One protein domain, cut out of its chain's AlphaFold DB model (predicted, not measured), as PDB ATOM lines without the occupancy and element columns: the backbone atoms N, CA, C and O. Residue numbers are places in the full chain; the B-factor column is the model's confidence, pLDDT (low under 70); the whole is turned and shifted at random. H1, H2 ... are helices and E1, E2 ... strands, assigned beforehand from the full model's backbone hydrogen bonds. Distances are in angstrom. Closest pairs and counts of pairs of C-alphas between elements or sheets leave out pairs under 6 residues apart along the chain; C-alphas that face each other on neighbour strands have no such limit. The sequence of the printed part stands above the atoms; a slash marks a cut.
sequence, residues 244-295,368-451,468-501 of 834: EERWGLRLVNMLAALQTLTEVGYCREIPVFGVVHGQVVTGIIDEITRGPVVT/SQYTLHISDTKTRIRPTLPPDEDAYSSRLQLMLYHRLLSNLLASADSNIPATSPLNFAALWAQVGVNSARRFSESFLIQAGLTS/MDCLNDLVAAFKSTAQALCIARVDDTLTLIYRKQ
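What this domain is: This is residues 244 to 295, 368 to 451 and 468 to 501 of the 834 residues of an uncharacterized protein of Trametes coccinea BRFM310 (UniProt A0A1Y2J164). A strongly twisted sheet of five strands curls round one helix, H2, while H1 packs on the opposite face of the sheet with H5 side by side with it. E3 and E5, with the link of residues 381 to 391, reach toward one end of the longest axis, and the small helix H4 lies toward the other, near the first residues of H1; the short H3 only grazes the sheet. The printed part has 170 residues with five named helices and five named strands, in the order H1, E1, E2, E3, H2, H3, H4, H5, E4, E5, and its class is mixed, helices and strands. The sheet is branched and mixed: E1 and E2 are antiparallel neighbours, as are E2 and E3, and E3 has both E4 and E5 as parallel neighbours. The whole is compact, with a radius of gyration of the C-alphas of 17.0 A and spans of 51 by 36 by 32 A.

Where its parts are: H1, residues 244 to 263, begins with C-alpha 244 at (-54.121, -61.994, -33.281) and is 28.8 A long from first to last C-alpha. E1, residues 266 to 276, is 26.2 A long and bends by 71 degrees at residue 269. E2, residues 279 to 292, is 33.6 A long and bends by 77 degrees at residue 286. E3, residues 370 to 380, is 32.2 A long. H2, residues 392 to 409, is 25.7 A long and begins with C-alpha 392 at (-54.846, -43.918, -3.438). H3 is residues 424 to 431, H4 is residues 441 to 446, and H5, residues 471 to 484, is 19.7 A long. E4, residues 487 to 490, runs on into E5, residues 493 to 500, across a break of 2 residues, at 61 degrees. E5 is 23.0 A long and ends with C-alpha 500 at (-67.553, -32.281, -11.173).

How they stand to each other: E1 and E2 form a hairpin, with N 272 and O 283 at 2.8 A, within hydrogen-bond range. E2 has E1 on one side and E3 on the other; between E2 and E3, N 373 and O 289 are 2.9 A apart. The pairing of E3 is staggered: on the side away from E2 it has E4 beside residues 370 to 372, with N 488 and O 370 at 2.9 A, and E5 beside residues 374 to 380, with N 497 and O 376 at 2.8 A. The sheet curls round H2, and the closest C-alphas of H2 and E1 are those of Leu 404 and Phe 273, 5.8 A apart. H1 is on the opposite face from H2, over E1 and E2 at a height over the sheet of 8.8 A, slantwise to the strands at 42 degrees to E1 on the local plane. The closest C-alphas of H1 and E1 are those of Leu 261 and Cys 267, 5.3 A apart. H1 and H5 touch, the same way at a shallow tilt of 15 degrees; their closest C-alphas, of Gly 248 and Leu 471, are 6.0 A apart. H4 is close to H1 but not clearly touching, with the C-alphas of Phe 443 and Glu 245 at 7.2 A. Every O i to N i+4 pair is within hydrogen-bond range in H2, H3, H4 and H5, and 15 of 16 are in H1.

The domain as a whole: The two C-alphas farthest apart are those of Pro 387 and Ser 451, at 51.6 A. Residues 296 to 367 are not printed, and C-alphas 295 and 368 are 10.9 A apart across that cut; residues 452 to 467 are not printed either, with 8.7 A between C-alphas 451 and 468. The links E3 to H2 and H2 to H3 are long. The mean pLDDT of the printed part is 93.8, and residues 294 to 295 and 451 are under 70.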
ATOM      1  N   GLU A 244     -55.099 -62.843 -32.595       95.44
ATOM      2  CA  GLU A 244     -54.121 -61.994 -33.281       95.44
ATOM      3  C   GLU A 244     -54.701 -60.615 -33.630       95.44
ATOM      4  O   GLU A 244     -54.113 -59.607 -33.251       95.44
ATOM      5  N   GLU A 245     -55.872 -60.545 -34.270       95.56
ATOM      6  CA  GLU A 245     -56.553 -59.278 -34.607       95.56
ATOM      7  C   GLU A 245     -56.909 -58.463 -33.356       95.56
ATOM      8  O   GLU A 245     -56.792 -57.240 -33.355       95.56
ATOM      9  N   ARG A 246     -57.241 -59.129 -32.240       93.06
ATOM     10  CA  ARG A 246     -57.484 -58.470 -30.946       93.06
ATOM     11  C   ARG A 246     -56.251 -57.747 -30.390       93.06
ATOM     12  O   ARG A 246     -56.391 -56.720 -29.726       93.06
ATOM     13  N   TRP A 247     -55.054 -58.275 -30.636       95.50
ATOM     14  CA  TRP A 247     -53.797 -57.581 -30.336       95.50
ATOM     15  C   TRP A 247     -53.415 -56.580 -31.432       95.50
ATOM     16  O   TRP A 247     -52.830 -55.544 -31.123       95.50
ATOM     17  N   GLY A 248     -53.805 -56.851 -32.681       96.12
ATOM     18  CA  GLY A 248     -53.653 -55.948 -33.816       96.12
ATOM     19  C   GLY A 248     -54.357 -54.622 -33.558       96.12
ATOM     20  O   GLY A 248     -53.702 -53.590 -33.549       96.12
ATOM     21  N   LEU A 249     -55.651 -54.646 -33.220       94.94
ATOM     22  CA  LEU A 249     -56.439 -53.437 -32.957       94.94
ATOM     23  C   LEU A 249     -55.851 -52.592 -31.815       94.94
ATOM     24  O   LEU A 249     -55.796 -51.373 -31.908       94.94
ATOM     25  N   ARG A 250     -55.312 -53.228 -30.764       95.12
ATOM     26  CA  ARG A 250     -54.605 -52.518 -29.679       95.12
ATOM     27  C   ARG A 250     -53.359 -51.788 -30.185       95.12
ATOM     28  O   ARG A 250     -53.098 -50.675 -29.743       95.12
ATOM     29  N   LEU A 251     -52.600 -52.393 -31.101       96.25
ATOM     30  CA  LEU A 251     -51.439 -51.762 -31.733       96.25
ATOM     31  C   LEU A 251     -51.842 -50.680 -32.748       96.25
ATOM     32  O   LEU A 251     -51.162 -49.662 -32.816       96.25
ATOM     33  N   VAL A 252     -52.949 -50.848 -33.481       95.19
ATOM     34  CA  VAL A 252     -53.497 -49.826 -34.395       95.19
ATOM     35  C   VAL A 252     -53.964 -48.595 -33.617       95.19
ATOM     36  O   VAL A 252     -53.520 -47.488 -33.909       95.19
ATOM     37  N   ASN A 253     -54.761 -48.775 -32.562       93.12
ATOM     38  CA  ASN A 253     -55.224 -47.674 -31.713       93.12
ATOM     39  C   ASN A 253     -54.045 -46.972 -31.010       93.12
ATOM     40  O   ASN A 253     -54.022 -45.748 -30.905       93.12
ATOM     41  N   MET A 254     -53.023 -47.730 -30.589       94.38
ATOM     42  CA  MET A 254     -51.771 -47.172 -30.064       94.38
ATOM     43  C   MET A 254     -51.013 -46.362 -31.130       94.38
ATOM     44  O   MET A 254     -50.557 -45.261 -30.837       94.38
ATOM     45  N   LEU A 255     -50.896 -46.861 -32.366       94.62
ATOM     46  CA  LEU A 255     -50.259 -46.152 -33.483       94.62
ATOM     47  C   LEU A 255     -50.980 -44.841 -33.820       94.62
ATOM     48  O   LEU A 255     -50.315 -43.811 -33.935       94.62
ATOM     49  N   ALA A 256     -52.312 -44.865 -33.900       92.44
ATOM     50  CA  ALA A 256     -53.134 -43.674 -34.099       92.44
ATOM     51  C   ALA A 256     -52.920 -42.658 -32.963       92.44
ATOM     52  O   ALA A 256     -52.611 -41.496 -33.221       92.44
ATOM     53  N   ALA A 257     -52.957 -43.098 -31.700       92.81
ATOM     54  CA  ALA A 257     -52.701 -42.226 -30.555       92.81
ATOM     55  C   ALA A 257     -51.287 -41.609 -30.568       92.81
ATOM     56  O   ALA A 257     -51.129 -40.444 -30.200       92.81
ATOM     57  N   LEU A 258     -50.256 -42.337 -31.023       93.69
ATOM     58  CA  LEU A 258     -48.903 -41.790 -31.205       93.69
ATOM     59  C   LEU A 258     -48.817 -40.776 -32.366       93.69
ATOM     60  O   LEU A 258     -48.032 -39.826 -32.289       93.69
ATOM     61  N   GLN A 259     -49.624 -40.931 -33.419       91.69
ATOM     62  CA  GLN A 259     -49.752 -39.941 -34.496       91.69
ATOM     63  C   GLN A 259     -50.441 -38.666 -33.983       91.69
ATOM     64  O   GLN A 259     -49.866 -37.585 -34.096       91.69
ATOM     65  N   THR A 260     -51.576 -38.776 -33.280       91.56
ATOM     66  CA  THR A 260     -52.247 -37.627 -32.638       91.56
ATOM     67  C   THR A 260     -51.318 -36.896 -31.657       91.56
ATOM     68  O   THR A 260     -51.220 -35.670 -31.674       91.56
ATOM     69  N   LEU A 261     -50.542 -37.641 -30.864       93.31
ATOM     70  CA  LEU A 261     -49.527 -37.105 -29.949       93.31
ATOM     71  C   LEU A 261     -48.368 -36.394 -30.681       93.31
ATOM     72  O   LEU A 261     -47.713 -35.512 -30.113       93.31
ATOM     73  N   THR A 262     -48.118 -36.748 -31.946       90.62
ATOM     74  CA  THR A 262     -47.168 -36.052 -32.824       90.62
ATOM     75  C   THR A 262     -47.744 -34.719 -33.308       90.62
ATOM     76  O   THR A 262     -47.071 -33.697 -33.187       90.62
ATOM     77  N   GLU A 263     -48.977 -34.726 -33.815       90.62
ATOM     78  CA  GLU A 263     -49.607 -33.594 -34.510       90.62
ATOM     79  C   GLU A 263     -50.236 -32.561 -33.564       90.62
ATOM     80  O   GLU A 263     -49.976 -31.364 -33.682       90.62
ATOM     81  N   VAL A 264     -51.042 -33.026 -32.608       91.88
ATOM     82  CA  VAL A 264     -51.823 -32.201 -31.668       91.88
ATOM     83  C   VAL A 264     -51.043 -31.935 -30.374       91.88
ATOM     84  O   VAL A 264     -51.274 -30.944 -29.686       91.88
ATOM     85  N   GLY A 265     -50.089 -32.810 -30.038       92.69
ATOM     86  CA  GLY A 265     -49.280 -32.715 -28.818       92.69
ATOM     87  C   GLY A 265     -49.922 -33.343 -27.576       92.69
ATOM     88  O   GLY A 265     -49.285 -33.372 -26.525       92.69
ATOM     89  N   TYR A 266     -51.129 -33.896 -27.687       94.56
ATOM     90  CA  TYR A 266     -51.737 -34.767 -26.680       94.56
ATOM     91  C   TYR A 266     -52.580 -35.860 -27.354       94.56
ATOM     92  O   TYR A 266     -52.883 -35.769 -28.544       94.56
ATOM     93  N   CYS A 267     -52.933 -36.907 -26.612       94.62
ATOM     94  CA  CYS A 267     -53.872 -37.945 -27.036       94.62
ATOM     95  C   CYS A 267     -54.674 -38.484 -25.838       94.62
ATOM     96  O   CYS A 267     -54.340 -38.201 -24.683       94.62
ATOM     97  N   ARG A 268     -55.740 -39.242 -26.119       93.06
ATOM     98  CA  ARG A 268     -56.628 -39.878 -25.131       93.06
ATOM     99  C   ARG A 268     -56.807 -41.365 -25.410       93.06
ATOM    100  O   ARG A 268     -56.483 -41.819 -26.505       93.06
ATOM    101  N   GLU A 269     -57.324 -42.080 -24.413       91.75
ATOM    102  CA  GLU A 269     -57.718 -43.497 -24.465       91.75
ATOM    103  C   GLU A 269     -56.660 -44.425 -25.103       91.75
ATOM    104  O   GLU A 269     -56.965 -45.382 -25.819       91.75
ATOM    105  N   ILE A 270     -55.375 -44.153 -24.847       93.94
ATOM    106  CA  ILE A 270     -54.278 -44.922 -25.444       93.94
ATOM    107  C   ILE A 270     -54.117 -46.270 -24.715       93.94
ATOM    108  O   ILE A 270     -53.838 -46.292 -23.509       93.94
ATOM    109  N   PRO A 271     -54.263 -47.416 -25.410       96.00
ATOM    110  CA  PRO A 271     -54.123 -48.723 -24.784       96.00
ATOM    111  C   PRO A 271     -52.658 -48.996 -24.431       96.00
ATOM    112  O   PRO A 271     -51.758 -48.771 -25.235       96.00
ATOM    113  N   VAL A 272     -52.415 -49.550 -23.244       96.94
ATOM    114  CA  VAL A 272     -51.089 -49.975 -22.772       96.94
ATOM    115  C   VAL A 272     -51.130 -51.392 -22.218       96.94
ATOM    116  O   VAL A 272     -52.149 -51.867 -21.716       96.94
ATOM    117  N   PHE A 273     -50.011 -52.101 -22.328       97.56
ATOM    118  CA  PHE A 273     -49.916 -53.502 -21.940       97.56
ATOM    119  C   PHE A 273     -48.471 -53.941 -21.714       97.56
ATOM    120  O   PHE A 273     -47.527 -53.318 -22.194       97.56
ATOM    121  N   GLY A 274     -48.293 -55.042 -20.991       96.62
ATOM    122  CA  GLY A 274     -46.981 -55.632 -20.755       96.62
ATOM    123  C   GLY A 274     -47.026 -56.778 -19.753       96.62
ATOM    124  O   GLY A 274     -48.091 -57.307 -19.444       96.62
ATOM    125  N   VAL A 275     -45.857 -57.151 -19.233       96.56
ATOM    126  CA  VAL A 275     -45.725 -58.156 -18.169       96.56
ATOM    127  C   VAL A 275     -45.266 -57.465 -16.888       96.56
ATOM    128  O   VAL A 275     -44.279 -56.730 -16.890       96.56
ATOM    129  N   VAL A 276     -45.982 -57.701 -15.791       94.88
ATOM    130  CA  VAL A 276     -45.717 -57.125 -14.469       94.88
ATOM    131  C   VAL A 276     -45.751 -58.261 -13.454       94.88
ATOM    132  O   VAL A 276     -46.745 -58.973 -13.363       94.88
ATOM    133  N   HIS A 277     -44.648 -58.466 -12.721       93.56
ATOM    134  CA  HIS A 277     -44.512 -59.557 -11.733       93.56
ATOM    135  C   HIS A 277     -44.826 -60.953 -12.327       93.56
ATOM    136  O   HIS A 277     -45.338 -61.839 -11.654       93.56
ATOM    137  N   GLY A 278     -44.529 -61.148 -13.617       93.06
ATOM    138  CA  GLY A 278     -44.800 -62.388 -14.357       93.06
ATOM    139  C   GLY A 278     -46.217 -62.510 -14.936       93.06
ATOM    140  O   GLY A 278     -46.427 -63.343 -15.813       93.06
ATOM    141  N   GLN A 279     -47.166 -61.665 -14.529       95.56
ATOM    142  CA  GLN A 279     -48.532 -61.645 -15.056       95.56
ATOM    143  C   GLN A 279     -48.652 -60.680 -16.248       95.56
ATOM    144  O   GLN A 279     -48.090 -59.585 -16.229       95.56
ATOM    145  N   VAL A 280     -49.406 -61.058 -17.287       96.69
ATOM    146  CA  VAL A 280     -49.776 -60.139 -18.377       96.69
ATOM    147  C   VAL A 280     -50.823 -59.153 -17.870       96.69
ATOM    148  O   VAL A 280     -51.857 -59.575 -17.336       96.69
ATOM    149  N   VAL A 281     -50.552 -57.861 -18.056       97.06
ATOM    150  CA  VAL A 281     -51.396 -56.744 -17.618       97.06
ATOM    151  C   VAL A 281     -51.742 -55.838 -18.797       97.06
ATOM    152  O   VAL A 281     -50.879 -55.549 -19.630       97.06
ATOM    153  N   THR A 282     -52.989 -55.373 -18.851       97.00
ATOM    154  CA  THR A 282     -53.524 -54.454 -19.870       97.00
ATOM    155  C   THR A 282     -54.273 -53.277 -19.243       97.00
ATOM    156  O   THR A 282     -54.752 -53.363 -18.117       97.00
ATOM    157  N   GLY A 283     -54.381 -52.155 -19.948       95.62
ATOM    158  CA  GLY A 283     -55.144 -50.988 -19.506       95.62
ATOM    159  C   GLY A 283     -55.257 -49.927 -20.595       95.62
ATOM    160  O   GLY A 283     -54.738 -50.112 -21.696       95.62
ATOM    161  N   ILE A 284     -55.937 -48.825 -20.285       95.88
ATOM    162  CA  ILE A 284     -56.195 -47.713 -21.207       95.88
ATOM    163  C   ILE A 284     -55.953 -46.406 -20.446       95.88
ATOM    164  O   ILE A 284     -56.477 -46.234 -19.348       95.88
ATOM    165  N   ILE A 285     -55.110 -45.526 -20.983       96.75
ATOM    166  CA  ILE A 285     -54.726 -44.269 -20.332       96.75
ATOM    167  C   ILE A 285     -55.626 -43.137 -20.835       96.75
ATOM    168  O   ILE A 285     -55.565 -42.810 -22.021       96.75
ATOM    169  N   ASP A 286     -56.386 -42.512 -19.926       94.38
ATOM    170  CA  ASP A 286     -57.284 -41.376 -20.190       94.38
ATOM    171  C   ASP A 286     -56.641 -40.273 -21.051       94.38
ATOM    172  O   ASP A 286     -57.260 -39.778 -21.993       94.38
ATOM    173  N   GLU A 287     -55.423 -39.834 -20.706       96.19
ATOM    174  CA  GLU A 287     -54.752 -38.694 -21.340       96.19
ATOM    175  C   GLU A 287     -53.216 -38.796 -21.258       96.19
ATOM    176  O   GLU A 287     -52.641 -39.083 -20.203       96.19
ATOM    177  N   ILE A 288     -52.535 -38.496 -22.369       97.62
ATOM    178  CA  ILE A 288     -51.085 -38.252 -22.411       97.62
ATOM    179  C   ILE A 288     -50.817 -36.929 -23.123       97.62
ATOM    180  O   ILE A 288     -51.290 -36.714 -24.235       97.62
ATOM    181  N   THR A 289     -49.980 -36.077 -22.526       97.00
ATOM    182  CA  THR A 289     -49.487 -34.828 -23.135       97.00
ATOM    183  C   THR A 289     -47.987 -34.916 -23.435       97.00
ATOM    184  O   THR A 289     -47.207 -35.389 -22.608       97.00
ATOM    185  N   ARG A 290     -47.554 -34.426 -24.603       95.75
ATOM    186  CA  ARG A 290     -46.152 -34.373 -25.047       95.75
ATOM    187  C   ARG A 290     -45.575 -32.965 -24.888       95.75
ATOM    188  O   ARG A 290     -45.816 -32.085 -25.710       95.75
ATOM    189  N   GLY A 291     -44.760 -32.761 -23.854       92.44
ATOM    190  CA  GLY A 291     -44.026 -31.511 -23.623       92.44
ATOM    191  C   GLY A 291     -42.559 -31.599 -24.069       92.44
ATOM    192  O   GLY A 291     -41.990 -32.689 -24.055       92.44
ATOM    193  N   PRO A 292     -41.895 -30.492 -24.453       91.25
ATOM    194  CA  PRO A 292     -40.446 -30.493 -24.665       91.25
ATOM    195  C   PRO A 292     -39.702 -30.716 -23.337       91.25
ATOM    196  O   PRO A 292     -40.144 -30.248 -22.286       91.25
ATOM    197  N   VAL A 293     -38.545 -31.387 -23.366       86.06
ATOM    198  CA  VAL A 293     -37.720 -31.604 -22.165       86.06
ATOM    199  C   VAL A 293     -37.226 -30.261 -21.623       86.06
ATOM    200  O   VAL A 293     -36.316 -29.635 -22.170       86.06
ATOM    201  N   VAL A 294     -37.798 -29.829 -20.494       69.75
ATOM    202  CA  VAL A 294     -37.372 -28.623 -19.774       69.75
ATOM    203  C   VAL A 294     -36.042 -28.896 -19.072       69.75
ATOM    204  O   VAL A 294     -35.977 -29.194 -17.877       69.75
ATOM    205  N   THR A 295     -34.949 -28.772 -19.824       54.47
ATOM    206  CA  THR A 295     -33.602 -28.732 -19.258       54.47
ATOM    207  C   THR A 295     -33.491 -27.512 -18.341       54.47
ATOM    208  O   THR A 295     -33.347 -26.369 -18.779       54.47
ATOM    209  N   SER A 368     -35.158 -31.828 -30.655       77.06
ATOM    210  CA  SER A 368     -36.024 -31.499 -29.527       77.06
ATOM    211  C   SER A 368     -36.483 -32.794 -28.872       77.06
ATOM    212  O   SER A 368     -37.332 -33.496 -29.412       77.06
ATOM    213  N   GLN A 369     -35.902 -33.126 -27.724       90.00
ATOM    214  CA  GLN A 369     -36.359 -34.253 -26.929       90.00
ATOM    215  C   GLN A 369     -37.671 -33.889 -26.237       90.00
ATOM    216  O   GLN A 369     -37.853 -32.753 -25.785       90.00
ATOM    217  N   TYR A 370     -38.559 -34.870 -26.112       94.25
ATOM    218  CA  TYR A 370     -39.862 -34.711 -25.477       94.25
ATOM    219  C   TYR A 370     -40.001 -35.581 -24.220       94.25
ATOM    220  O   TYR A 370     -39.443 -36.675 -24.127       94.25
ATOM    221  N   THR A 371     -40.779 -35.086 -23.263       95.81
ATOM    222  CA  THR A 371     -41.291 -35.833 -22.111       95.81
ATOM    223  C   THR A 371     -42.772 -36.120 -22.340       95.81
ATOM    224  O   THR A 371     -43.511 -35.231 -22.770       95.81
ATOM    225  N   LEU A 372     -43.218 -37.336 -22.020       97.62
ATOM    226  CA  LEU A 372     -44.645 -37.665 -21.958       97.62
ATOM    227  C   LEU A 372     -45.157 -37.543 -20.520       97.62
ATOM    228  O   LEU A 372     -44.653 -38.227 -19.635       97.62
ATOM    229  N   HIS A 373     -46.149 -36.689 -20.293       98.19
ATOM    230  CA  HIS A 373     -46.839 -36.540 -19.011       98.19
ATOM    231  C   HIS A 373     -48.172 -37.296 -19.054       98.19
ATOM    232  O   HIS A 373     -48.856 -37.251 -20.077       98.19
ATOM    233  N   ILE A 374     -48.532 -37.987 -17.966       98.44
ATOM    234  CA  ILE A 374     -49.743 -38.819 -17.887       98.44
ATOM    235  C   ILE A 374     -50.762 -38.187 -16.934       98.44
ATOM    236  O   ILE A 374     -50.448 -37.916 -15.769       98.44
ATOM    237  N   SER A 375     -51.994 -38.042 -17.424       97.75
ATOM    238  CA  SER A 375     -53.144 -37.546 -16.668       97.75
ATOM    239  C   SER A 375     -54.253 -38.602 -16.595       97.75
ATOM    240  O   SER A 375     -54.464 -39.372 -17.529       97.75
ATOM    241  N   ASP A 376     -54.991 -38.615 -15.488       96.06
ATOM    242  CA  ASP A 376     -56.212 -39.410 -15.294       96.06
ATOM    243  C   ASP A 376     -57.320 -38.489 -14.767       96.06
ATOM    244  O   ASP A 376     -57.090 -37.674 -13.867       96.06
ATOM    245  N   THR A 377     -58.512 -38.572 -15.359       94.00
ATOM    246  CA  THR A 377     -59.652 -37.722 -15.007       94.00
ATOM    247  C   THR A 377     -60.621 -38.501 -14.129       94.00
ATOM    248  O   THR A 377     -61.214 -39.481 -14.557       94.00
ATOM    249  N   LYS A 378     -60.872 -38.036 -12.900       92.56
ATOM    250  CA  LYS A 378     -61.915 -38.603 -12.027       92.56
ATOM    251  C   LYS A 378     -63.072 -37.633 -11.833       92.56
ATOM    252  O   LYS A 378     -62.887 -36.423 -11.710       92.56
ATOM    253  N   THR A 379     -64.284 -38.175 -11.745       89.94
ATOM    254  CA  THR A 379     -65.503 -37.381 -11.527       89.94
ATOM    255  C   THR A 379     -65.953 -37.398 -10.063       89.94
ATOM    256  O   THR A 379     -65.693 -38.353  -9.333       89.94
ATOM    257  N   ARG A 380     -66.604 -36.319  -9.607       88.81
ATOM    258  CA  ARG A 380     -67.044 -36.123  -8.211       88.81
ATOM    259  C   ARG A 380     -68.398 -35.412  -8.137       88.81
ATOM    260  O   ARG A 380     -68.555 -34.346  -8.726       88.81
ATOM    261  N   ILE A 381     -69.359 -35.921  -7.366       87.00
ATOM    262  CA  ILE A 381     -70.598 -35.187  -7.044       87.00
ATOM    263  C   ILE A 381     -70.267 -34.015  -6.105       87.00
ATOM    264  O   ILE A 381     -70.751 -32.896  -6.290       87.00
ATOM    265  N   ARG A 382     -69.404 -34.249  -5.106       86.75
ATOM    266  CA  ARG A 382     -68.883 -33.196  -4.220       86.75
ATOM    267  C   ARG A 382     -67.962 -32.239  -5.001       86.75
ATOM    268  O   ARG A 382     -66.968 -32.705  -5.551       86.75
ATOM    269  N   PRO A 383     -68.188 -30.909  -4.987       89.19
ATOM    270  CA  PRO A 383     -67.315 -29.928  -5.639       89.19
ATOM    271  C   PRO A 383     -66.044 -29.639  -4.812       89.19
ATOM    272  O   PRO A 383     -65.652 -28.488  -4.638       89.19
ATOM    273  N   THR A 384     -65.422 -30.683  -4.260       91.31
ATOM    274  CA  THR A 384     -64.201 -30.621  -3.452       91.31
ATOM    275  C   THR A 384     -63.262 -31.765  -3.821       91.31
ATOM    276  O   THR A 384     -63.696 -32.895  -4.083       91.31
ATOM    277  N   LEU A 385     -61.957 -31.474  -3.807       93.06
ATOM    278  CA  LEU A 385     -60.925 -32.498  -3.941       93.06
ATOM    279  C   LEU A 385     -61.100 -33.571  -2.849       93.06
ATOM    280  O   LEU A 385     -61.442 -33.233  -1.711       93.06
ATOM    281  N   PRO A 386     -60.888 -34.859  -3.167       91.12
ATOM    282  CA  PRO A 386     -60.860 -35.911  -2.154       91.12
ATOM    283  C   PRO A 386     -59.656 -35.744  -1.201       91.12
ATOM    284  O   PRO A 386     -58.677 -35.084  -1.566       91.12
ATOM    285  N   PRO A 387     -59.659 -36.367  -0.007       90.44
ATOM    286  CA  PRO A 387     -58.441 -36.553   0.786       90.44
ATOM    287  C   PRO A 387     -57.401 -37.404   0.030       90.44
ATOM    288  O   PRO A 387     -57.668 -37.941  -1.046       90.44
ATOM    289  N   ASP A 388     -56.175 -37.483   0.549       89.12
ATOM    290  CA  ASP A 388     -55.100 -38.264  -0.088       89.12
ATOM    291  C   ASP A 388     -55.316 -39.776   0.015       89.12
ATOM    292  O   ASP A 388     -54.961 -40.495  -0.916       89.12
ATOM    293  N   GLU A 389     -55.994 -40.228   1.075       87.81
ATOM    294  CA  GLU A 389     -56.545 -41.580   1.190       87.81
ATOM    295  C   GLU A 389     -57.414 -41.911  -0.026       87.81
ATOM    296  O   GLU A 389     -57.016 -42.725  -0.842       87.81
ATOM    297  N   ASP A 390     -58.573 -41.254  -0.181       87.25
ATOM    298  CA  ASP A 390     -59.565 -41.503  -1.241       87.25
ATOM    299  C   ASP A 390     -58.959 -41.510  -2.668       87.25
ATOM    300  O   ASP A 390     -59.505 -42.160  -3.555       87.25
ATOM    301  N   ALA A 391     -57.817 -40.844  -2.895       92.19
ATOM    302  CA  ALA A 391     -57.095 -40.825  -4.172       92.19
ATOM    303  C   ALA A 391     -56.146 -42.028  -4.413       92.19
ATOM    304  O   ALA A 391     -55.632 -42.181  -5.521       92.19
ATOM    305  N   TYR A 392     -55.886 -42.876  -3.413       93.00
ATOM    306  CA  TYR A 392     -54.846 -43.918  -3.438       93.00
ATOM    307  C   TYR A 392     -54.993 -44.931  -4.586       93.00
ATOM    308  O   TYR A 392     -54.004 -45.242  -5.249       93.00
ATOM    309  N   SER A 393     -56.215 -45.390  -4.882       94.31
ATOM    310  CA  SER A 393     -56.470 -46.318  -6.001       94.31
ATOM    311  C   SER A 393     -56.093 -45.690  -7.353       94.31
ATOM    312  O   SER A 393     -55.356 -46.289  -8.133       94.31
ATOM    313  N   SER A 394     -56.483 -44.431  -7.587       95.88
ATOM    314  CA  SER A 394     -56.134 -43.682  -8.802       95.88
ATOM    315  C   SER A 394     -54.633 -43.365  -8.890       95.88
ATOM    316  O   SER A 394     -54.070 -43.343  -9.981       95.88
ATOM    317  N   ARG A 395     -53.946 -43.175  -7.750       97.62
ATOM    318  CA  ARG A 395     -52.475 -43.065  -7.725       97.62
ATOM    319  C   ARG A 395     -51.809 -44.369  -8.167       97.62
ATOM    320  O   ARG A 395     -50.918 -44.334  -9.011       97.62
ATOM    321  N   LEU A 396     -52.253 -45.517  -7.649       98.31
ATOM    322  CA  LEU A 396     -51.769 -46.836  -8.082       98.31
ATOM    323  C   LEU A 396     -52.031 -47.078  -9.578       98.31
ATOM    324  O   LEU A 396     -51.145 -47.576 -10.269       98.31
ATOM    325  N   GLN A 397     -53.209 -46.680 -10.077       97.81
ATOM    326  CA  GLN A 397     -53.593 -46.759 -11.492       97.81
ATOM    327  C   GLN A 397     -52.578 -46.024 -12.383       97.81
ATOM    328  O   GLN A 397     -51.970 -46.636 -13.261       97.81
ATOM    329  N   LEU A 398     -52.322 -44.743 -12.097       98.44
ATOM    330  CA  LEU A 398     -51.371 -43.907 -12.836       98.44
ATOM    331  C   LEU A 398     -49.922 -44.413 -12.752       98.44
ATOM    332  O   LEU A 398     -49.219 -44.412 -13.760       98.44
ATOM    333  N   MET A 399     -49.462 -44.882 -11.588       98.56
ATOM    334  CA  MET A 399     -48.105 -45.440 -11.459       98.56
ATOM    335  C   MET A 399     -47.939 -46.744 -12.254       98.56
ATOM    336  O   MET A 399     -46.880 -46.989 -12.837       98.56
ATOM    337  N   LEU A 400     -48.985 -47.574 -12.320       98.50
ATOM    338  CA  LEU A 400     -48.982 -48.787 -13.132       98.50
ATOM    339  C   LEU A 400     -49.041 -48.460 -14.634       98.50
ATOM    340  O   LEU A 400     -48.295 -49.061 -15.406       98.50
ATOM    341  N   TYR A 401     -49.832 -47.463 -15.042       98.69
ATOM    342  CA  TYR A 401     -49.833 -46.923 -16.408       98.69
ATOM    343  C   TYR A 401     -48.468 -46.371 -16.825       98.69
ATOM    344  O   TYR A 401     -47.965 -46.762 -17.878       98.69
ATOM    345  N   HIS A 402     -47.819 -45.559 -15.980       98.50
ATOM    346  CA  HIS A 402     -46.449 -45.095 -16.208       98.50
ATOM    347  C   HIS A 402     -45.505 -46.275 -16.446       98.50
ATOM    348  O   HIS A 402     -44.764 -46.293 -17.423       98.50
ATOM    349  N   ARG A 403     -45.534 -47.296 -15.579       98.31
ATOM    350  CA  ARG A 403     -44.667 -48.473 -15.719       98.31
ATOM    351  C   ARG A 403     -44.921 -49.241 -17.021       98.31
ATOM    352  O   ARG A 403     -43.957 -49.612 -17.687       98.31
ATOM    353  N   LEU A 404     -46.182 -49.475 -17.390       98.38
ATOM    354  CA  LEU A 404     -46.536 -50.159 -18.640       98.38
ATOM    355  C   LEU A 404     -46.063 -49.362 -19.863       98.38
ATOM    356  O   LEU A 404     -45.410 -49.930 -20.738       98.38
ATOM    357  N   LEU A 405     -46.313 -48.049 -19.891       98.25
ATOM    358  CA  LEU A 405     -45.891 -47.161 -20.975       98.25
ATOM    359  C   LEU A 405     -44.361 -47.064 -21.085       98.25
ATOM    360  O   LEU A 405     -43.820 -47.230 -22.175       98.25
ATOM    361  N   SER A 406     -43.645 -46.854 -19.976       97.81
ATOM    362  CA  SER A 406     -42.177 -46.817 -19.960       97.81
ATOM    363  C   SER A 406     -41.572 -48.127 -20.463       97.81
ATOM    364  O   SER A 406     -40.673 -48.102 -21.299       97.81
ATOM    365  N   ASN A 407     -42.085 -49.275 -20.007       97.62
ATOM    366  CA  ASN A 407     -41.618 -50.588 -20.455       97.62
ATOM    367  C   ASN A 407     -41.910 -50.825 -21.955       97.62
ATOM    368  O   ASN A 407     -41.074 -51.403 -22.653       97.62
ATOM    369  N   LEU A 408     -43.055 -50.354 -22.468       96.94
ATOM    370  CA  LEU A 408     -43.392 -50.366 -23.899       96.94
ATOM    371  C   LEU A 408     -42.418 -49.509 -24.719       96.94
ATOM    372  O   LEU A 408     -41.812 -50.008 -25.668       96.94
ATOM    373  N   LEU A 409     -42.226 -48.244 -24.342       97.25
ATOM    374  CA  LEU A 409     -41.365 -47.295 -25.055       97.25
ATOM    375  C   LEU A 409     -39.887 -47.706 -25.013       97.25
ATOM    376  O   LEU A 409     -39.205 -47.641 -26.034       97.25
ATOM    377  N   ALA A 410     -39.408 -48.239 -23.887       97.06
ATOM    378  CA  ALA A 410     -38.043 -48.753 -23.765       97.06
ATOM    379  C   ALA A 410     -37.770 -50.009 -24.621       97.06
ATOM    380  O   ALA A 410     -36.617 -50.394 -24.812       97.06
ATOM    381  N   SER A 411     -38.808 -50.648 -25.178       96.31
ATOM    382  CA  SER A 411     -38.637 -51.687 -26.205       96.31
ATOM    383  C   SER A 411     -38.308 -51.115 -27.596       96.31
ATOM    384  O   SER A 411     -37.866 -51.870 -28.470       96.31
ATOM    385  N   ALA A 412     -38.533 -49.813 -27.809       94.69
ATOM    386  CA  ALA A 412     -38.224 -49.071 -29.030       94.69
ATOM    387  C   ALA A 412     -36.910 -48.282 -28.905       94.69
ATOM    388  O   ALA A 412     -36.084 -48.353 -29.814       94.69
ATOM    389  N   ASP A 413     -36.687 -47.589 -27.783       93.94
ATOM    390  CA  ASP A 413     -35.429 -46.893 -27.478       93.94
ATOM    391  C   ASP A 413     -34.925 -47.240 -26.066       93.94
ATOM    392  O   ASP A 413     -35.530 -46.880 -25.059       93.94
ATOM    393  N   SER A 414     -33.767 -47.902 -25.993       92.31
ATOM    394  CA  SER A 414     -33.113 -48.305 -24.742       92.31
ATOM    395  C   SER A 414     -32.605 -47.146 -23.874       92.31
ATOM    396  O   SER A 414     -32.170 -47.390 -22.751       92.31
ATOM    397  N   ASN A 415     -32.618 -45.905 -24.372       92.81
ATOM    398  CA  ASN A 415     -32.287 -44.718 -23.579       92.81
ATOM    399  C   ASN A 415     -33.438 -44.283 -22.651       92.81
ATOM    400  O   ASN A 415     -33.197 -43.551 -21.691       92.81
ATOM    401  N   ILE A 416     -34.675 -44.727 -22.916       94.62
ATOM    402  CA  ILE A 416     -35.860 -44.359 -22.131       94.62
ATOM    403  C   ILE A 416     -35.840 -45.100 -20.779       94.62
ATOM    404  O   ILE A 416     -35.819 -46.334 -20.764       94.62
ATOM    405  N   PRO A 417     -35.890 -44.396 -19.627       94.62
ATOM    406  CA  PRO A 417     -35.898 -45.040 -18.315       94.62
ATOM    407  C   PRO A 417     -37.136 -45.925 -18.104       94.62
ATOM    408  O   PRO A 417     -38.274 -45.463 -18.213       94.62
ATOM    409  N   ALA A 418     -36.910 -47.194 -17.762       94.81
ATOM    410  CA  ALA A 418     -37.951 -48.195 -17.536       94.81
ATOM    411  C   ALA A 418     -37.501 -49.260 -16.523       94.81
ATOM    412  O   ALA A 418     -36.306 -49.464 -16.316       94.81
ATOM    413  N   THR A 419     -38.454 -49.965 -15.903       92.25
ATOM    414  CA  THR A 419     -38.152 -51.056 -14.958       92.25
ATOM    415  C   THR A 419     -37.694 -52.319 -15.692       92.25
ATOM    416  O   THR A 419     -36.806 -53.021 -15.216       92.25
ATOM    417  N   SER A 420     -38.307 -52.626 -16.841       92.62
ATOM    418  CA  SER A 420     -37.920 -53.741 -17.711       92.62
ATOM    419  C   SER A 420     -38.511 -53.544 -19.116       92.62
ATOM    420  O   SER A 420     -39.736 -53.580 -19.250       92.62
ATOM    421  N   PRO A 421     -37.698 -53.332 -20.169       95.88
ATOM    422  CA  PRO A 421     -38.188 -53.199 -21.542       95.88
ATOM    423  C   PRO A 421     -39.057 -54.386 -21.987       95.88
ATOM    424  O   PRO A 421     -38.710 -55.547 -21.756       95.88
ATOM    425  N   LEU A 422     -40.177 -54.112 -22.662       96.56
ATOM    426  CA  LEU A 422     -41.118 -55.155 -23.066       96.56
ATOM    427  C   LEU A 422     -40.528 -56.073 -24.148       96.56
ATOM    428  O   LEU A 422     -40.271 -55.663 -25.283       96.56
ATOM    429  N   ASN A 423     -40.403 -57.360 -23.825       96.62
ATOM    430  CA  ASN A 423     -40.101 -58.399 -24.801       96.62
ATOM    431  C   ASN A 423     -41.399 -58.912 -25.451       96.62
ATOM    432  O   ASN A 423     -42.057 -59.809 -24.924       96.62
ATOM    433  N   PHE A 424     -41.743 -58.357 -26.617       97.25
ATOM    434  CA  PHE A 424     -42.915 -58.770 -27.399       97.25
ATOM    435  C   PHE A 424     -42.943 -60.273 -27.716       97.25
ATOM    436  O   PHE A 424     -44.000 -60.882 -27.618       97.25
ATOM    437  N   ALA A 425     -41.807 -60.907 -28.034       96.25
ATOM    438  CA  ALA A 425     -41.782 -62.339 -28.345       96.25
ATOM    439  C   ALA A 425     -42.139 -63.207 -27.123       96.25
ATOM    440  O   ALA A 425     -42.851 -64.202 -27.255       96.25
ATOM    441  N   ALA A 426     -41.698 -62.802 -25.926       96.00
ATOM    442  CA  ALA A 426     -42.097 -63.451 -24.677       96.00
ATOM    443  C   ALA A 426     -43.584 -63.212 -24.356       96.00
ATOM    444  O   ALA A 426     -44.278 -64.152 -23.974       96.00
ATOM    445  N   LEU A 427     -44.091 -61.990 -24.573       96.56
ATOM    446  CA  LEU A 427     -45.511 -61.661 -24.410       96.56
ATOM    447  C   LEU A 427     -46.395 -62.511 -25.338       96.56
ATOM    448  O   LEU A 427     -47.338 -63.141 -24.867       96.56
ATOM    449  N   TRP A 428     -46.073 -62.575 -26.633       96.50
ATOM    450  CA  TRP A 428     -46.824 -63.347 -27.630       96.50
ATOM    451  C   TRP A 428     -46.843 -64.848 -27.314       96.50
ATOM    452  O   TRP A 428     -47.900 -65.473 -27.397       96.50
ATOM    453  N   ALA A 429     -45.720 -65.401 -26.841       95.31
ATOM    454  CA  ALA A 429     -45.663 -66.773 -26.340       95.31
ATOM    455  C   ALA A 429     -46.524 -66.984 -25.075       95.31
ATOM    456  O   ALA A 429     -47.181 -68.016 -24.955       95.31
ATOM    457  N   GLN A 430     -46.562 -66.014 -24.153       93.94
ATOM    458  CA  GLN A 430     -47.340 -66.098 -22.909       93.94
ATOM    459  C   GLN A 430     -48.860 -65.976 -23.125       93.94
ATOM    460  O   GLN A 430     -49.631 -66.590 -22.383       93.94
ATOM    461  N   VAL A 431     -49.301 -65.211 -24.131       93.19
ATOM    462  CA  VAL A 431     -50.728 -65.062 -24.495       93.19
ATOM    463  C   VAL A 431     -51.179 -66.016 -25.610       93.19
ATOM    464  O   VAL A 431     -52.355 -66.026 -25.964       93.19
ATOM    465  N   GLY A 432     -50.268 -66.837 -26.144       94.06
ATOM    466  CA  GLY A 432     -50.576 -67.929 -27.071       94.06
ATOM    467  C   GLY A 432     -50.922 -67.513 -28.505       94.06
ATOM    468  O   GLY A 432     -51.659 -68.244 -29.165       94.06
ATOM    469  N   VAL A 433     -50.416 -66.374 -28.992       94.75
ATOM    470  CA  VAL A 433     -50.680 -65.873 -30.360       94.75
ATOM    471  C   VAL A 433     -49.497 -66.078 -31.303       94.75
ATOM    472  O   VAL A 433     -48.336 -65.978 -30.901       94.75
ATOM    473  N   ASN A 434     -49.780 -66.319 -32.583       96.31
ATOM    474  CA  ASN A 434     -48.756 -66.382 -33.622       96.31
ATOM    475  C   ASN A 434     -48.540 -64.994 -34.237       96.31
ATOM    476  O   ASN A 434     -49.293 -64.569 -35.112       96.31
ATOM    477  N   SER A 435     -47.475 -64.301 -33.834       96.50
ATOM    478  CA  SER A 435     -47.233 -62.924 -34.279       96.50
ATOM    479  C   SER A 435     -46.843 -62.762 -35.753       96.50
ATOM    480  O   SER A 435     -46.843 -61.638 -36.245       96.50
ATOM    481  N   ALA A 436     -46.548 -63.862 -36.458       96.50
ATOM    482  CA  ALA A 436     -46.291 -63.896 -37.902       96.50
ATOM    483  C   ALA A 436     -47.516 -64.344 -38.731       96.50
ATOM    484  O   ALA A 436     -47.401 -64.598 -39.930       96.50
ATOM    485  N   ARG A 437     -48.690 -64.502 -38.107       96.19
ATOM    486  CA  ARG A 437     -49.945 -64.822 -38.799       96.19
ATOM    487  C   ARG A 437     -50.510 -63.558 -39.461       96.19
ATOM    488  O   ARG A 437     -50.744 -62.578 -38.760       96.19
ATOM    489  N   ARG A 438     -50.790 -63.610 -40.771       95.94
ATOM    490  CA  ARG A 438     -51.536 -62.550 -41.478       95.94
ATOM    491  C   ARG A 438     -52.934 -62.378 -40.865       95.94
ATOM    492  O   ARG A 438     -53.601 -63.382 -40.592       95.94
ATOM    493  N   PHE A 439     -53.374 -61.136 -40.683       96.12
ATOM    494  CA  PHE A 439     -54.757 -60.802 -40.321       96.12
ATOM    495  C   PHE A 439     -55.757 -61.175 -41.439       96.12
ATOM    496  O   PHE A 439     -55.361 -61.499 -42.563       96.12
ATOM    497  N   SER A 440     -57.064 -61.163 -41.151       94.88
ATOM    498  CA  SER A 440     -58.083 -61.288 -42.201       94.88
ATOM    499  C   SER A 440     -58.133 -60.039 -43.085       94.88
ATOM    500  O   SER A 440     -57.866 -58.928 -42.635       94.88
ATOM    501  N   GLU A 441     -58.528 -60.210 -44.347       92.38
ATOM    502  CA  GLU A 441     -58.675 -59.088 -45.283       92.38
ATOM    503  C   GLU A 441     -59.763 -58.099 -44.820       92.38
ATOM    504  O   GLU A 441     -59.606 -56.890 -44.952       92.38
ATOM    505  N   SER A 442     -60.827 -58.604 -44.185       93.00
ATOM    506  CA  SER A 442     -61.849 -57.803 -43.497       93.00
ATOM    507  C   SER A 442     -61.248 -56.908 -42.413       93.00
ATOM    508  O   SER A 442     -61.521 -55.711 -42.407       93.00
ATOM    509  N   PHE A 443     -60.380 -57.454 -41.553       94.25
ATOM    510  CA  PHE A 443     -59.691 -56.675 -40.525       94.25
ATOM    511  C   PHE A 443     -58.729 -55.650 -41.138       94.25
ATOM    512  O   PHE A 443     -58.726 -54.497 -40.719       94.25
ATOM    513  N   LEU A 444     -57.940 -56.034 -42.149       93.00
ATOM    514  CA  LEU A 444     -56.998 -55.126 -42.817       93.00
ATOM    515  C   LEU A 444     -57.708 -53.922 -43.457       93.00
ATOM    516  O   LEU A 444     -57.186 -52.810 -43.394       93.00
ATOM    517  N   ILE A 445     -58.893 -54.128 -44.038       91.06
ATOM    518  CA  ILE A 445     -59.716 -53.058 -44.616       91.06
ATOM    519  C   ILE A 445     -60.355 -52.205 -43.508       91.06
ATOM    520  O   ILE A 445     -60.202 -50.986 -43.518       91.06
ATOM    521  N   GLN A 446     -61.040 -52.823 -42.538       90.50
ATOM    522  CA  GLN A 446     -61.750 -52.111 -41.462       90.50
ATOM    523  C   GLN A 446     -60.803 -51.309 -40.549       90.50
ATOM    524  O   GLN A 446     -61.154 -50.218 -40.114       90.50
ATOM    525  N   ALA A 447     -59.594 -51.816 -40.289       89.44
ATOM    526  CA  ALA A 447     -58.568 -51.140 -39.490       89.44
ATOM    527  C   ALA A 447     -57.672 -50.177 -40.303       89.44
ATOM    528  O   ALA A 447     -56.695 -49.658 -39.765       89.44
ATOM    529  N   GLY A 448     -57.959 -49.953 -41.594       89.00
ATOM    530  CA  GLY A 448     -57.222 -49.007 -42.445       89.00
ATOM    531  C   GLY A 448     -55.776 -49.407 -42.777       89.00
ATOM    532  O   GLY A 448     -54.963 -48.544 -43.102       89.00
ATOM    533  N   LEU A 449     -55.437 -50.697 -42.687       87.81
ATOM    534  CA  LEU A 449     -54.076 -51.222 -42.873       87.81
ATOM    535  C   LEU A 449     -53.747 -51.603 -44.323       87.81
ATOM    536  O   LEU A 449     -52.570 -51.726 -44.671       87.81
ATOM    537  N   THR A 450     -54.751 -51.777 -45.185       82.38
ATOM    538  CA  THR A 450     -54.524 -51.968 -46.625       82.38
ATOM    539  C   THR A 450     -53.913 -50.712 -47.244       82.38
ATOM    540  O   THR A 450     -54.546 -49.653 -47.239       82.38
ATOM    541  N   SER A 451     -52.728 -50.831 -47.857       60.34
ATOM    542  CA  SER A 451     -52.198 -49.772 -48.727       60.34
ATOM    543  C   SER A 451     -53.227 -49.447 -49.814       60.34
ATOM    544  O   SER A 451     -53.724 -50.351 -50.485       60.34
ATOM    545  N   MET A 468     -48.806 -53.771 -43.297       91.19
ATOM    546  CA  MET A 468     -48.958 -54.052 -41.860       91.19
ATOM    547  C   MET A 468     -49.759 -55.340 -41.629       91.19
ATOM    548  O   MET A 468     -50.785 -55.359 -40.950       91.19
ATOM    549  N   ASP A 469     -49.287 -56.416 -42.251       93.50
ATOM    550  CA  ASP A 469     -50.033 -57.657 -42.449       93.50
ATOM    551  C   ASP A 469     -50.147 -58.538 -41.198       93.50
ATOM    552  O   ASP A 469     -51.095 -59.323 -41.094       93.50
ATOM    553  N   CYS A 470     -49.199 -58.448 -40.257       95.81
ATOM    554  CA  CYS A 470     -49.221 -59.203 -39.003       95.81
ATOM    555  C   CYS A 470     -48.758 -58.392 -37.774       95.81
ATOM    556  O   CYS A 470     -48.314 -57.244 -37.856       95.81
ATOM    557  N   LEU A 471     -48.839 -59.011 -36.588       97.12
ATOM    558  CA  LEU A 471     -48.429 -58.391 -35.320       97.12
ATOM    559  C   LEU A 471     -46.949 -57.981 -35.298       97.12
ATOM    560  O   LEU A 471     -46.610 -57.005 -34.634       97.12
ATOM    561  N   ASN A 472     -46.062 -58.697 -35.997       96.62
ATOM    562  CA  ASN A 472     -44.654 -58.298 -36.087       96.62
ATOM    563  C   ASN A 472     -44.487 -56.963 -36.831       96.62
ATOM    564  O   ASN A 472     -43.670 -56.142 -36.410       96.62
ATOM    565  N   ASP A 473     -45.280 -56.725 -37.876       96.19
ATOM    566  CA  ASP A 473     -45.208 -55.512 -38.696       96.19
ATOM    567  C   ASP A 473     -45.782 -54.315 -37.930       96.19
ATOM    568  O   ASP A 473     -45.153 -53.260 -37.868       96.19
ATOM    569  N   LEU A 474     -46.907 -54.508 -37.228       96.75
ATOM    570  CA  LEU A 474     -47.459 -53.504 -36.310       96.75
ATOM    571  C   LEU A 474     -46.508 -53.185 -35.140       96.75
ATOM    572  O   LEU A 474     -46.394 -52.027 -34.741       96.75
ATOM    573  N   VAL A 475     -45.770 -54.170 -34.611       97.62
ATOM    574  CA  VAL A 475     -44.721 -53.929 -33.600       97.62
ATOM    575  C   VAL A 475     -43.527 -53.167 -34.193       97.62
ATOM    576  O   VAL A 475     -42.976 -52.290 -33.526       97.62
ATOM    577  N   ALA A 476     -43.126 -53.449 -35.436       96.50
ATOM    578  CA  ALA A 476     -42.070 -52.703 -36.126       96.50
ATOM    579  C   ALA A 476     -42.488 -51.251 -36.424       96.50
ATOM    580  O   ALA A 476     -41.700 -50.325 -36.203       96.50
ATOM    581  N   ALA A 477     -43.742 -51.041 -36.836       95.81
ATOM    582  CA  ALA A 477     -44.344 -49.723 -37.005       95.81
ATOM    583  C   ALA A 477     -44.387 -48.964 -35.669       95.81
ATOM    584  O   ALA A 477     -43.872 -47.850 -35.594       95.81
ATOM    585  N   PHE A 478     -44.891 -49.585 -34.591       96.38
ATOM    586  CA  PHE A 478     -44.931 -48.984 -33.251       96.38
ATOM    587  C   PHE A 478     -43.547 -48.500 -32.807       96.38
ATOM    588  O   PHE A 478     -43.400 -47.350 -32.395       96.38
ATOM    589  N   LYS A 479     -42.515 -49.346 -32.938       96.25
ATOM    590  CA  LYS A 479     -41.144 -48.972 -32.565       96.25
ATOM    591  C   LYS A 479     -40.607 -47.814 -33.404       96.25
ATOM    592  O   LYS A 479     -39.973 -46.919 -32.851       96.25
ATOM    593  N   SER A 480     -40.896 -47.803 -34.704       95.38
ATOM    594  CA  SER A 480     -40.487 -46.723 -35.611       95.38
ATOM    595  C   SER A 480     -41.153 -45.391 -35.243       95.38
ATOM    596  O   SER A 480     -40.473 -44.372 -35.134       95.38
ATOM    597  N   THR A 481     -42.460 -45.394 -34.963       94.38
ATOM    598  CA  THR A 481     -43.206 -44.193 -34.540       94.38
ATOM    599  C   THR A 481     -42.770 -43.708 -33.151       94.38
ATOM    600  O   THR A 481     -42.587 -42.508 -32.949       94.38
ATOM    601  N   ALA A 482     -42.524 -44.618 -32.203       93.81
ATOM    602  CA  ALA A 482     -42.023 -44.276 -30.870       93.81
ATOM    603  C   ALA A 482     -40.618 -43.640 -30.909       93.81
ATOM    604  O   ALA A 482     -40.361 -42.686 -30.175       93.81
ATOM    605  N   GLN A 483     -39.732 -44.110 -31.796       93.38
ATOM    606  CA  GLN A 483     -38.432 -43.473 -32.051       93.38
ATOM    607  C   GLN A 483     -38.594 -42.091 -32.710       93.38
ATOM    608  O   GLN A 483     -37.976 -41.123 -32.266       93.38
ATOM    609  N   ALA A 484     -39.460 -41.967 -33.725       92.62
ATOM    610  CA  ALA A 484     -39.708 -40.702 -34.425       92.62
ATOM    611  C   ALA A 484     -40.244 -39.589 -33.500       92.62
ATOM    612  O   ALA A 484     -39.913 -38.416 -33.683       92.62
ATOM    613  N   LEU A 485     -41.006 -39.951 -32.462       91.81
ATOM    614  CA  LEU A 485     -41.512 -39.030 -31.436       91.81
ATOM    615  C   LEU A 485     -40.426 -38.375 -30.557       91.81
ATOM    616  O   LEU A 485     -40.746 -37.427 -29.834       91.81
ATOM    617  N   CYS A 486     -39.167 -38.836 -30.622       93.00
ATOM    618  CA  CYS A 486     -38.012 -38.286 -29.892       93.00
ATOM    619  C   CYS A 486     -38.228 -38.196 -28.364       93.00
ATOM    620  O   CYS A 486     -37.880 -37.201 -27.720       93.00
ATOM    621  N   ILE A 487     -38.834 -39.231 -27.774       94.50
ATOM    622  CA  ILE A 487     -39.153 -39.293 -26.340       94.50
ATOM    623  C   ILE A 487     -37.883 -39.598 -25.539       94.50
ATOM    624  O   ILE A 487     -37.275 -40.645 -25.722       94.50
ATOM    625  N   ALA A 488     -37.513 -38.725 -24.601       94.25
ATOM    626  CA  ALA A 488     -36.435 -39.003 -23.649       94.25
ATOM    627  C   ALA A 488     -36.920 -39.800 -22.427       94.25
ATOM    628  O   ALA A 488     -36.169 -40.591 -21.860       94.25
ATOM    629  N   ARG A 489     -38.158 -39.551 -21.977       94.88
ATOM    630  CA  ARG A 489     -38.741 -40.159 -20.771       94.88
ATOM    631  C   ARG A 489     -40.259 -39.961 -20.684       94.88
ATOM    632  O   ARG A 489     -40.811 -39.042 -21.286       94.88
ATOM    633  N   VAL A 490     -40.907 -40.772 -19.853       97.44
ATOM    634  CA  VAL A 490     -42.202 -40.438 -19.232       97.44
ATOM    635  C   VAL A 490     -41.923 -39.580 -17.982       97.44
ATOM    636  O   VAL A 490     -40.833 -39.677 -17.421       97.44
ATOM    637  N   ASP A 491     -42.815 -38.678 -17.582       96.88
ATOM    638  CA  ASP A 491     -42.689 -37.842 -16.375       96.88
ATOM    639  C   ASP A 491     -42.973 -38.648 -15.094       96.88
ATOM    640  O   ASP A 491     -43.994 -39.324 -15.009       96.88
ATOM    641  N   ASP A 492     -42.104 -38.540 -14.079       97.19
ATOM    642  CA  ASP A 492     -42.345 -39.138 -12.753       97.19
ATOM    643  C   ASP A 492     -43.470 -38.393 -12.010       97.19
ATOM    644  O   ASP A 492     -44.046 -38.919 -11.059       97.19
ATOM    645  N   THR A 493     -43.775 -37.159 -12.427       97.88
ATOM    646  CA  THR A 493     -44.908 -36.374 -11.937       97.88
ATOM    647  C   THR A 493     -46.180 -36.833 -12.642       97.88
ATOM    648  O   THR A 493     -46.279 -36.762 -13.864       97.88
ATOM    649  N   LEU A 494     -47.162 -37.284 -11.867       98.19
ATOM    650  CA  LEU A 494     -48.413 -37.869 -12.349       98.19
ATOM    651  C   LEU A 494     -49.602 -37.037 -11.854       98.19
ATOM    652  O   LEU A 494     -49.635 -36.652 -10.680       98.19
ATOM    653  N   THR A 495     -50.580 -36.778 -12.728       98.38
ATOM    654  CA  THR A 495     -51.668 -35.824 -12.449       98.38
ATOM    655  C   THR A 495     -53.044 -36.479 -12.410       98.38
ATOM    656  O   THR A 495     -53.494 -37.093 -13.371       98.38
ATOM    657  N   LEU A 496     -53.764 -36.267 -11.306       98.00
ATOM    658  CA  LEU A 496     -55.189 -36.576 -11.176       98.00
ATOM    659  C   LEU A 496     -56.013 -35.299 -11.367       98.00
ATOM    660  O   LEU A 496     -55.900 -34.364 -10.570       98.00
ATOM    661  N   ILE A 497     -56.852 -35.259 -12.400       96.56
ATOM    662  CA  ILE A 497     -57.745 -34.140 -12.718       96.56
ATOM    663  C   ILE A 497     -59.137 -34.460 -12.171       96.56
ATOM    664  O   ILE A 497     -59.774 -35.421 -12.593       96.56
ATOM    665  N   TYR A 498     -59.648 -33.656 -11.239       95.62
ATOM    666  CA  TYR A 498     -60.980 -33.878 -10.673       95.62
ATOM    667  C   TYR A 498     -62.012 -32.977 -11.346       95.62
ATOM    668  O   TYR A 498     -62.017 -31.767 -11.125       95.62
ATOM    669  N   ARG A 499     -62.921 -33.564 -12.128       93.38
ATOM    670  CA  ARG A 499     -64.097 -32.892 -12.702       93.38
ATOM    671  C   ARG A 499     -65.327 -33.085 -11.812       93.38
ATOM    672  O   ARG A 499     -65.481 -34.106 -11.141       93.38
ATOM    673  N   LYS A 500     -66.233 -32.108 -11.796       91.31
ATOM    674  CA  LYS A 500     -67.553 -32.281 -11.173       91.31
ATOM    675  C   LYS A 500     -68.389 -33.265 -12.008       91.31
ATOM    676  O   LYS A 500     -68.245 -33.304 -13.221       91.31
ATOM    677  N   GLN A 501     -69.272 -34.047 -11.392       85.50
ATOM    678  CA  GLN A 501     -70.328 -34.737 -12.137       85.50
ATOM    679  C   GLN A 501     -71.423 -33.740 -12.551       85.50
ATOM    680  O   GLN A 501     -71.818 -32.908 -11.723       85.50
TER     681      GLN A 501